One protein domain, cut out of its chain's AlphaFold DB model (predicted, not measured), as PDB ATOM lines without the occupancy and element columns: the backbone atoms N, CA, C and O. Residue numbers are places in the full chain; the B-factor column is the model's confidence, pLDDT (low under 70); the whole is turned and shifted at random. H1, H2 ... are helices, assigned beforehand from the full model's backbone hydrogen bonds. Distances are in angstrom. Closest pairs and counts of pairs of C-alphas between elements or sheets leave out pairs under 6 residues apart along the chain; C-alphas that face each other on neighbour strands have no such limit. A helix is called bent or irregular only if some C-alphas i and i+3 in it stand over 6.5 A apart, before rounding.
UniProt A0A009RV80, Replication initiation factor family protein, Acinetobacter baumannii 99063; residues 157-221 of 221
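This is residues 157 to 221 of the 221 residues of the protein "Replication initiation factor family protein" of Acinetobacter baumannii 99063 (UniProt A0A009RV80). The long helix H1, kinked by 64 degrees near residue 179, makes the longest axis; two short helices stand crosswise near its opposite ends, H3 packed on residues 160 to 168 and H2 near Phe 186. The chain folds back after H1, and residues 200 to 206 stick out between H2 and H3. The 65 printed residues hold three named helices, in order H1, H2, H3, and no named strand: all helix, loose, radius of gyration of the C-alphas 14.1 A, spans 42 by 24 by 19 A.

Start with H1, residues 157 to 186. H3, residues 209 to 218, touches residues 160 to 168 of H1 alone, at a steep tilt of 66 degrees, opposite ways; the closest C-alphas, of Ala 164 and Val 214, are 4.7 A apart. H2, residues 192 to 199, is close to H1 but not clearly touching, about perpendicular at 84 degrees; the closest C-alphas, of Phe 186 and Leu 195, are 7.2 A apart. H2 and H3 are apart. Every O i to N i+4 pair is within hydrogen-bond range in H2, 24 of 26 in H1 and 4 of 6 in H3.

Find C-alpha 157 at (-0.146, -48.320, 37.463); H1 runs 38.6 A from there, irregular where C-alphas 178 and 181 are 7.7 A apart. H2 is 10.8 A long. H3 runs 15.2 A to C-alpha 218 at (2.239, -37.047, 32.412), irregular where C-alphas 210 and 213 are 7.4 A apart.

The farthest C-alphas, of Ile 157 and Val 189, are 42.5 A apart. The printed part has no cut and no long link; residues 220 to 221 are under pLDDT 70.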
ATOM      1  N   ILE A 157       0.188 -49.499  38.275       85.50
ATOM      2  CA  ILE A 157      -0.146 -48.320  37.463       85.50
ATOM      3  C   ILE A 157      -1.349 -47.577  38.055       85.50
ATOM      4  O   ILE A 157      -1.269 -46.363  38.219       85.50
ATOM      5  N   GLU A 158      -2.402 -48.292  38.451       87.25
ATOM      6  CA  GLU A 158      -3.591 -47.712  39.094       87.25
ATOM      7  C   GLU A 158      -3.218 -47.018  40.405       87.25
ATOM      8  O   GLU A 158      -3.622 -45.884  40.660       87.25
ATOM      9  N   THR A 159      -2.351 -47.651  41.200       87.50
ATOM     10  CA  THR A 159      -1.823 -47.061  42.438       87.50
ATOM     11  C   THR A 159      -1.068 -45.758  42.159       87.50
ATOM     12  O   THR A 159      -1.299 -44.749  42.826       87.50
ATOM     13  N   ILE A 160      -0.183 -45.738  41.153       87.06
ATOM     14  CA  ILE A 160       0.560 -44.529  40.760       87.06
ATOM     15  C   ILE A 160      -0.398 -43.417  40.318       87.06
ATOM     16  O   ILE A 160      -0.207 -42.273  40.727       87.06
ATOM     17  N   GLN A 161      -1.419 -43.744  39.523       89.88
ATOM     18  CA  GLN A 161      -2.412 -42.785  39.035       89.88
ATOM     19  C   GLN A 161      -3.264 -42.211  40.174       89.88
ATOM     20  O   GLN A 161      -3.439 -40.994  40.250       89.88
ATOM     21  N   LYS A 162      -3.742 -43.052  41.099       92.00
ATOM     22  CA  LYS A 162      -4.515 -42.610  42.270       92.00
ATOM     23  C   LYS A 162      -3.693 -41.666  43.152       92.00
ATOM     24  O   LYS A 162      -4.162 -40.586  43.500       92.00
ATOM     25  N   VAL A 163      -2.435 -42.019  43.433       90.25
ATOM     26  CA  VAL A 163      -1.499 -41.158  44.181       90.25
ATOM     27  C   VAL A 163      -1.226 -39.847  43.439       90.25
ATOM     28  O   VAL A 163      -1.190 -38.787  44.062       90.25
ATOM     29  N   ALA A 164      -1.034 -39.887  42.117       90.38
ATOM     30  CA  ALA A 164      -0.831 -38.685  41.308       90.38
ATOM     31  C   ALA A 164      -2.029 -37.732  41.415       90.38
ATOM     32  O   ALA A 164      -1.836 -36.543  41.665       90.38
ATOM     33  N   ARG A 165      -3.252 -38.262  41.301       92.19
ATOM     34  CA  ARG A 165      -4.493 -37.489  41.409       92.19
ATOM     35  C   ARG A 165      -4.640 -36.822  42.775       92.19
ATOM     36  O   ARG A 165      -4.772 -35.604  42.834       92.19
ATOM     37  N   ILE A 166      -4.518 -37.590  43.859       90.88
ATOM     38  CA  ILE A 166      -4.617 -37.062  45.231       90.88
ATOM     39  C   ILE A 166      -3.593 -35.938  45.462       90.88
ATOM     40  O   ILE A 166      -3.915 -34.879  46.013       90.88
ATOM     41  N   ASN A 167      -2.350 -36.149  45.023       91.25
ATOM     42  CA  ASN A 167      -1.282 -35.171  45.204       91.25
ATOM     43  C   ASN A 167      -1.497 -33.904  44.367       91.25
ATOM     44  O   ASN A 167      -1.230 -32.807  44.862       91.25
ATOM     45  N   PHE A 168      -2.005 -34.038  43.140       92.38
ATOM     46  CA  PHE A 168      -2.381 -32.903  42.299       92.38
ATOM     47  C   PHE A 168      -3.503 -32.076  42.940       92.38
ATOM     48  O   PHE A 168      -3.334 -30.871  43.141       92.38
ATOM     49  N   ASP A 169      -4.601 -32.720  43.340       92.56
ATOM     50  CA  ASP A 169      -5.761 -32.049  43.938       92.56
ATOM     51  C   ASP A 169      -5.371 -31.311  45.227       92.56
ATOM     52  O   ASP A 169      -5.726 -30.144  45.437       92.56
ATOM     53  N   THR A 170      -4.546 -31.952  46.060       90.38
ATOM     54  CA  THR A 170      -3.996 -31.348  47.280       90.38
ATOM     55  C   THR A 170      -3.109 -30.139  46.966       90.38
ATOM     56  O   THR A 170      -3.226 -29.102  47.624       90.38
ATOM     57  N   ALA A 171      -2.233 -30.234  45.962       92.00
ATOM     58  CA  ALA A 171      -1.357 -29.133  45.569       92.00
ATOM     59  C   ALA A 171      -2.158 -27.924  45.067       92.00
ATOM     60  O   ALA A 171      -1.925 -26.806  45.529       92.00
ATOM     61  N   ILE A 172      -3.158 -28.141  44.208       93.62
ATOM     62  CA  ILE A 172      -4.037 -27.075  43.712       93.62
ATOM     63  C   ILE A 172      -4.829 -26.434  44.853       93.62
ATOM     64  O   ILE A 172      -4.921 -25.208  44.924       93.62
ATOM     65  N   LYS A 173      -5.374 -27.234  45.779       92.31
ATOM     66  CA  LYS A 173      -6.086 -26.717  46.955       92.31
ATOM     67  C   LYS A 173      -5.184 -25.821  47.806       92.31
ATOM     68  O   LYS A 173      -5.603 -24.732  48.196       92.31
ATOM     69  N   ASN A 174      -3.947 -26.248  48.047       91.69
ATOM     70  CA  ASN A 174      -2.972 -25.476  48.813       91.69
ATOM     71  C   ASN A 174      -2.585 -24.176  48.103       91.69
ATOM     72  O   ASN A 174      -2.577 -23.129  48.746       91.69
ATOM     73  N   LEU A 175      -2.335 -24.221  46.789       93.38
ATOM     74  CA  LEU A 175      -2.040 -23.029  45.988       93.38
ATOM     75  C   LEU A 175      -3.191 -22.020  46.041       93.38
ATOM     76  O   LEU A 175      -2.969 -20.847  46.333       93.38
ATOM     77  N   LYS A 176      -4.432 -22.482  45.839       94.81
ATOM     78  CA  LYS A 176      -5.632 -21.635  45.928       94.81
ATOM     79  C   LYS A 176      -5.785 -21.007  47.312       94.81
ATOM     80  O   LYS A 176      -6.072 -19.818  47.409       94.81
ATOM     81  N   HIS A 177      -5.592 -21.793  48.371       94.75
ATOM     82  CA  HIS A 177      -5.783 -21.329  49.742       94.75
ATOM     83  C   HIS A 177      -4.703 -20.336  50.190       94.75
ATOM     84  O   HIS A 177      -5.032 -19.279  50.721       94.75
ATOM     85  N   GLN A 178      -3.427 -20.668  49.972       96.06
ATOM     86  CA  GLN A 178      -2.301 -19.878  50.479       96.06
ATOM     87  C   GLN A 178      -1.991 -18.673  49.588       96.06
ATOM     88  O   GLN A 178      -1.735 -17.584  50.094       96.06
ATOM     89  N   TYR A 179      -2.052 -18.852  48.265       96.12
ATOM     90  CA  TYR A 179      -1.537 -17.869  47.308       96.12
ATOM     91  C   TYR A 179      -2.604 -17.275  46.384       96.12
ATOM     92  O   TYR A 179      -2.338 -16.287  45.706       96.12
ATOM     93  N   GLY A 180      -3.834 -17.802  46.382       96.19
ATOM     94  CA  GLY A 180      -4.885 -17.365  45.457       96.19
ATOM     95  C   GLY A 180      -5.215 -15.871  45.539       96.19
ATOM     96  O   GLY A 180      -5.412 -15.232  44.509       96.19
ATOM     97  N   LYS A 181      -5.211 -15.284  46.745       97.06
ATOM     98  CA  LYS A 181      -5.465 -13.842  46.929       97.06
ATOM     99  C   LYS A 181      -4.371 -12.974  46.302       97.06
ATOM    100  O   LYS A 181      -4.690 -11.996  45.639       97.06
ATOM    101  N   TYR A 182      -3.108 -13.362  46.468       96.19
ATOM    102  CA  TYR A 182      -1.973 -12.669  45.857       96.19
ATOM    103  C   TYR A 182      -2.029 -12.775  44.333       96.19
ATOM    104  O   TYR A 182      -1.941 -11.769  43.640       96.19
ATOM    105  N   ILE A 183      -2.287 -13.981  43.817       95.38
ATOM    106  CA  ILE A 183      -2.435 -14.221  42.378       95.38
ATOM    107  C   ILE A 183      -3.566 -13.363  41.788       95.38
ATOM    108  O   ILE A 183      -3.404 -12.836  40.693       95.38
ATOM    109  N   ASN A 184      -4.686 -13.179  42.494       96.19
ATOM    110  CA  ASN A 184      -5.770 -12.308  42.021       96.19
ATOM    111  C   ASN A 184      -5.330 -10.850  41.859       96.19
ATOM    112  O   ASN A 184      -5.725 -10.220  40.885       96.19
ATOM    113  N   VAL A 185      -4.518 -10.330  42.783       96.75
ATOM    114  CA  VAL A 185      -3.956  -8.976  42.671       96.75
ATOM    115  C   VAL A 185      -2.986  -8.909  41.494       96.75
ATOM    116  O   VAL A 185      -3.109  -8.034  40.647       96.75
ATOM    117  N   PHE A 186      -2.059  -9.861  41.393       96.25
ATOM    118  CA  PHE A 186      -1.030  -9.834  40.353       96.25
ATOM    119  C   PHE A 186      -1.592  -9.983  38.940       96.25
ATOM    120  O   PHE A 186      -1.093  -9.343  38.022       96.25
ATOM    121  N   LYS A 187      -2.682 -10.738  38.766       95.31
ATOM    122  CA  LYS A 187      -3.394 -10.857  37.483       95.31
ATOM    123  C   LYS A 187      -4.012  -9.549  36.974       95.31
ATOM    124  O   LYS A 187      -4.445  -9.518  35.832       95.31
ATOM    125  N   GLN A 188      -4.117  -8.507  37.804       96.62
ATOM    126  CA  GLN A 188      -4.559  -7.174  37.367       96.62
ATOM    127  C   GLN A 188      -3.403  -6.307  36.852       96.62
ATOM    128  O   GLN A 188      -3.649  -5.258  36.267       96.62
ATOM    129  N   VAL A 189      -2.158  -6.705  37.130       96.50
ATOM    130  CA  VAL A 189      -0.960  -5.877  36.917       96.50
ATOM    131  C   VAL A 189      -0.023  -6.489  35.877       96.50
ATOM    132  O   VAL A 189       0.649  -5.750  35.168       96.50
ATOM    133  N   PHE A 190       0.017  -7.818  35.780       96.25
ATOM    134  CA  PHE A 190       0.922  -8.553  34.900       96.25
ATOM    135  C   PHE A 190       0.151  -9.422  33.909       96.25
ATOM    136  O   PHE A 190      -0.879 -10.011  34.257       96.25
ATOM    137  N   GLU A 191       0.711  -9.575  32.709       96.19
ATOM    138  CA  GLU A 191       0.228 -10.556  31.740       96.19
ATOM    139  C   GLU A 191       0.429 -11.993  32.268       96.19
ATOM    140  O   GLU A 191       1.381 -12.257  33.013       96.19
ATOM    141  N   PRO A 192      -0.437 -12.962  31.908       94.06
ATOM    142  CA  PRO A 192      -0.414 -14.300  32.502       94.06
ATOM    143  C   PRO A 192       0.928 -15.036  32.407       94.06
ATOM    144  O   PRO A 192       1.343 -15.673  33.375       94.06
ATOM    145  N   GLU A 193       1.604 -14.966  31.259       94.62
ATOM    146  CA  GLU A 193       2.876 -15.663  31.033       94.62
ATOM    147  C   GLU A 193       4.025 -15.021  31.820       94.62
ATOM    148  O   GLU A 193       4.811 -15.720  32.461       94.62
ATOM    149  N   GLU A 194       4.066 -13.688  31.859       94.50
ATOM    150  CA  GLU A 194       5.015 -12.934  32.679       94.50
ATOM    151  C   GLU A 194       4.836 -13.270  34.163       94.50
ATOM    152  O   GLU A 194       5.798 -13.623  34.847       94.50
ATOM    153  N   LEU A 195       3.591 -13.262  34.648       94.31
ATOM    154  CA  LEU A 195       3.280 -13.603  36.032       94.31
ATOM    155  C   LEU A 195       3.740 -15.020  36.392       94.31
ATOM    156  O   LEU A 195       4.323 -15.219  37.458       94.31
ATOM    157  N   ILE A 196       3.489 -16.005  35.520       93.69
ATOM    158  CA  ILE A 196       3.933 -17.390  35.730       93.69
ATOM    159  C   ILE A 196       5.456 -17.454  35.841       93.69
ATOM    160  O   ILE A 196       5.962 -18.124  36.744       93.69
ATOM    161  N   ASN A 197       6.182 -16.744  34.979       92.62
ATOM    162  CA  ASN A 197       7.643 -16.711  35.015       92.62
ATOM    163  C   ASN A 197       8.179 -16.046  36.295       92.62
ATOM    164  O   ASN A 197       9.162 -16.530  36.849       92.62
ATOM    165  N   ILE A 198       7.510 -15.005  36.809       92.75
ATOM    166  CA  ILE A 198       7.888 -14.324  38.062       92.75
ATOM    167  C   ILE A 198       7.714 -15.237  39.285       92.75
ATOM    168  O   ILE A 198       8.569 -15.254  40.170       92.75
ATOM    169  N   ILE A 199       6.598 -15.968  39.374       92.75
ATOM    170  CA  ILE A 199       6.266 -16.767  40.573       92.75
ATOM    171  C   ILE A 199       6.846 -18.184  40.547       92.75
ATOM    172  O   ILE A 199       6.814 -18.881  41.564       92.75
ATOM    173  N   SER A 200       7.327 -18.641  39.391       91.81
ATOM    174  CA  SER A 200       7.950 -19.955  39.253       91.81
ATOM    175  C   SER A 200       9.349 -19.967  39.866       91.81
ATOM    176  O   SER A 200      10.042 -18.955  39.928       91.81
ATOM    177  N   CYS A 201       9.781 -21.137  40.339       91.44
ATOM    178  CA  CYS A 201      11.134 -21.286  40.860       91.44
ATOM    179  C   CYS A 201      12.158 -21.040  39.743       91.44
ATOM    180  O   CYS A 201      12.005 -21.568  38.643       91.44
ATOM    181  N   SER A 202      13.220 -20.286  40.043       90.31
ATOM    182  CA  SER A 202      14.309 -20.024  39.086       90.31
ATOM    183  C   SER A 202      15.020 -21.296  38.601       90.31
ATOM    184  O   SER A 202      15.521 -21.334  37.480       90.31
ATOM    185  N   ASP A 203      15.040 -22.351  39.422       92.19
ATOM    186  CA  ASP A 203      15.497 -23.674  39.003       92.19
ATOM    187  C   ASP A 203      14.358 -24.402  38.276       92.19
ATOM    188  O   ASP A 203      13.383 -24.847  38.889       92.19
ATOM    189  N   GLN A 204      14.513 -24.560  36.960       85.56
ATOM    190  CA  GLN A 204      13.530 -25.193  36.075       85.56
ATOM    191  C   GLN A 204      13.267 -26.673  36.405       85.56
ATOM    192  O   GLN A 204      12.249 -27.221  35.978       85.56
ATOM    193  N   PHE A 205      14.151 -27.322  37.170       85.94
ATOM    194  CA  PHE A 205      14.024 -28.720  37.586       85.94
ATOM    195  C   PHE A 205      13.594 -28.878  39.052       85.94
ATOM    196  O   PHE A 205      13.426 -30.008  39.528       85.94
ATOM    197  N   ALA A 206      13.374 -27.773  39.771       89.19
ATOM    198  CA  ALA A 206      12.933 -27.792  41.159       89.19
ATOM    199  C   ALA A 206      11.432 -28.092  41.268       89.19
ATOM    200  O   ALA A 206      10.593 -27.203  41.419       89.19
ATOM    201  N   TYR A 207      11.089 -29.380  41.255       88.81
ATOM    202  CA  TYR A 207       9.721 -29.839  41.493       88.81
ATOM    203  C   TYR A 207       9.514 -30.291  42.946       88.81
ATOM    204  O   TYR A 207      10.385 -30.948  43.530       88.81
ATOM    205  N   PRO A 208       8.341 -30.019  43.552       88.94
ATOM    206  CA  PRO A 208       8.006 -30.584  44.849       88.94
ATOM    207  C   PRO A 208       8.041 -32.112  44.786       88.94
ATOM    208  O   PRO A 208       7.283 -32.714  44.029       88.94
ATOM    209  N   LYS A 209       8.843 -32.750  45.651       84.88
ATOM    210  CA  LYS A 209       8.993 -34.218  45.685       84.88
ATOM    211  C   LYS A 209       7.662 -34.960  45.742       84.88
ATOM    212  O   LYS A 209       7.596 -36.094  45.303       84.88
ATOM    213  N   ARG A 210       6.600 -34.381  46.307       81.56
ATOM    214  CA  ARG A 210       5.270 -35.009  46.392       81.56
ATOM    215  C   ARG A 210       4.589 -35.173  45.019       81.56
ATOM    216  O   ARG A 210       3.715 -36.018  44.879       81.56
ATOM    217  N   LEU A 211       5.021 -34.424  44.004       88.25
ATOM    218  CA  LEU A 211       4.443 -34.421  42.659       88.25
ATOM    219  C   LEU A 211       5.167 -35.326  41.650       88.25
ATOM    220  O   LEU A 211       4.729 -35.390  40.505       88.25
ATOM    221  N   ASP A 212       6.196 -36.098  42.032       86.12
ATOM    222  CA  ASP A 212       6.874 -36.987  41.062       86.12
ATOM    223  C   ASP A 212       5.902 -37.988  40.405       86.12
ATOM    224  O   ASP A 212       6.063 -38.330  39.237       86.12
ATOM    225  N   HIS A 213       4.862 -38.434  41.126       84.06
ATOM    226  CA  HIS A 213       3.822 -39.304  40.557       84.06
ATOM    227  C   HIS A 213       3.041 -38.613  39.429       84.06
ATOM    228  O   HIS A 213       2.694 -39.263  38.443       84.06
ATOM    229  N   VAL A 214       2.809 -37.302  39.541       84.44
ATOM    230  CA  VAL A 214       2.165 -36.486  38.499       84.44
ATOM    231  C   VAL A 214       3.070 -36.391  37.275       84.44
ATOM    232  O   VAL A 214       2.632 -36.711  36.174       84.44
ATOM    233  N   LEU A 215       4.349 -36.053  37.468       83.44
ATOM    234  CA  LEU A 215       5.328 -35.962  36.379       83.44
ATOM    235  C   LEU A 215       5.481 -37.280  35.616       83.44
ATOM    236  O   LEU A 215       5.553 -37.289  34.391       83.44
ATOM    237  N   ILE A 216       5.525 -38.405  36.329       78.50
ATOM    238  CA  ILE A 216       5.657 -39.727  35.706       78.50
ATOM    239  C   ILE A 216       4.398 -40.096  34.928       78.50
ATOM    240  O   ILE A 216       4.513 -40.658  33.843       78.50
ATOM    241  N   THR A 217       3.219 -39.794  35.471       79.62
ATOM    242  CA  THR A 217       1.951 -40.065  34.785       79.62
ATOM    243  C   THR A 217       1.860 -39.232  33.506       79.62
ATOM    244  O   THR A 217       1.567 -39.788  32.455       79.62
ATOM    245  N   ALA A 218       2.226 -37.947  33.565       77.69
ATOM    246  CA  ALA A 218       2.239 -37.047  32.412       77.69
ATOM    247  C   ALA A 218       3.260 -37.446  31.328       77.69
ATOM    248  O   ALA A 218       2.993 -37.261  30.154       77.69
ATOM    249  N   ARG A 219       4.418 -38.009  31.703       71.50
ATOM    250  CA  ARG A 219       5.467 -38.458  30.759       71.50
ATOM    251  C   ARG A 219       5.227 -39.851  30.160       71.50
ATOM    252  O   ARG A 219       6.029 -40.300  29.346       71.50
ATOM    253  N   ARG A 220       4.220 -40.580  30.647       61.34
ATOM    254  CA  ARG A 220       3.826 -41.912  30.149       61.34
ATOM    255  C   ARG A 220       2.550 -41.876  29.300       61.34
ATOM    256  O   ARG A 220       2.186 -42.923  28.770       61.34
ATOM    257  N   MET A 221       1.885 -40.721  29.238       47.00
ATOM    258  CA  MET A 221       0.870 -40.380  28.239       47.00
ATOM    259  C   MET A 221       1.567 -39.879  26.977       47.00
ATOM    260  O   MET A 221       1.037 -40.170  25.889       47.00
TER     261      MET A 221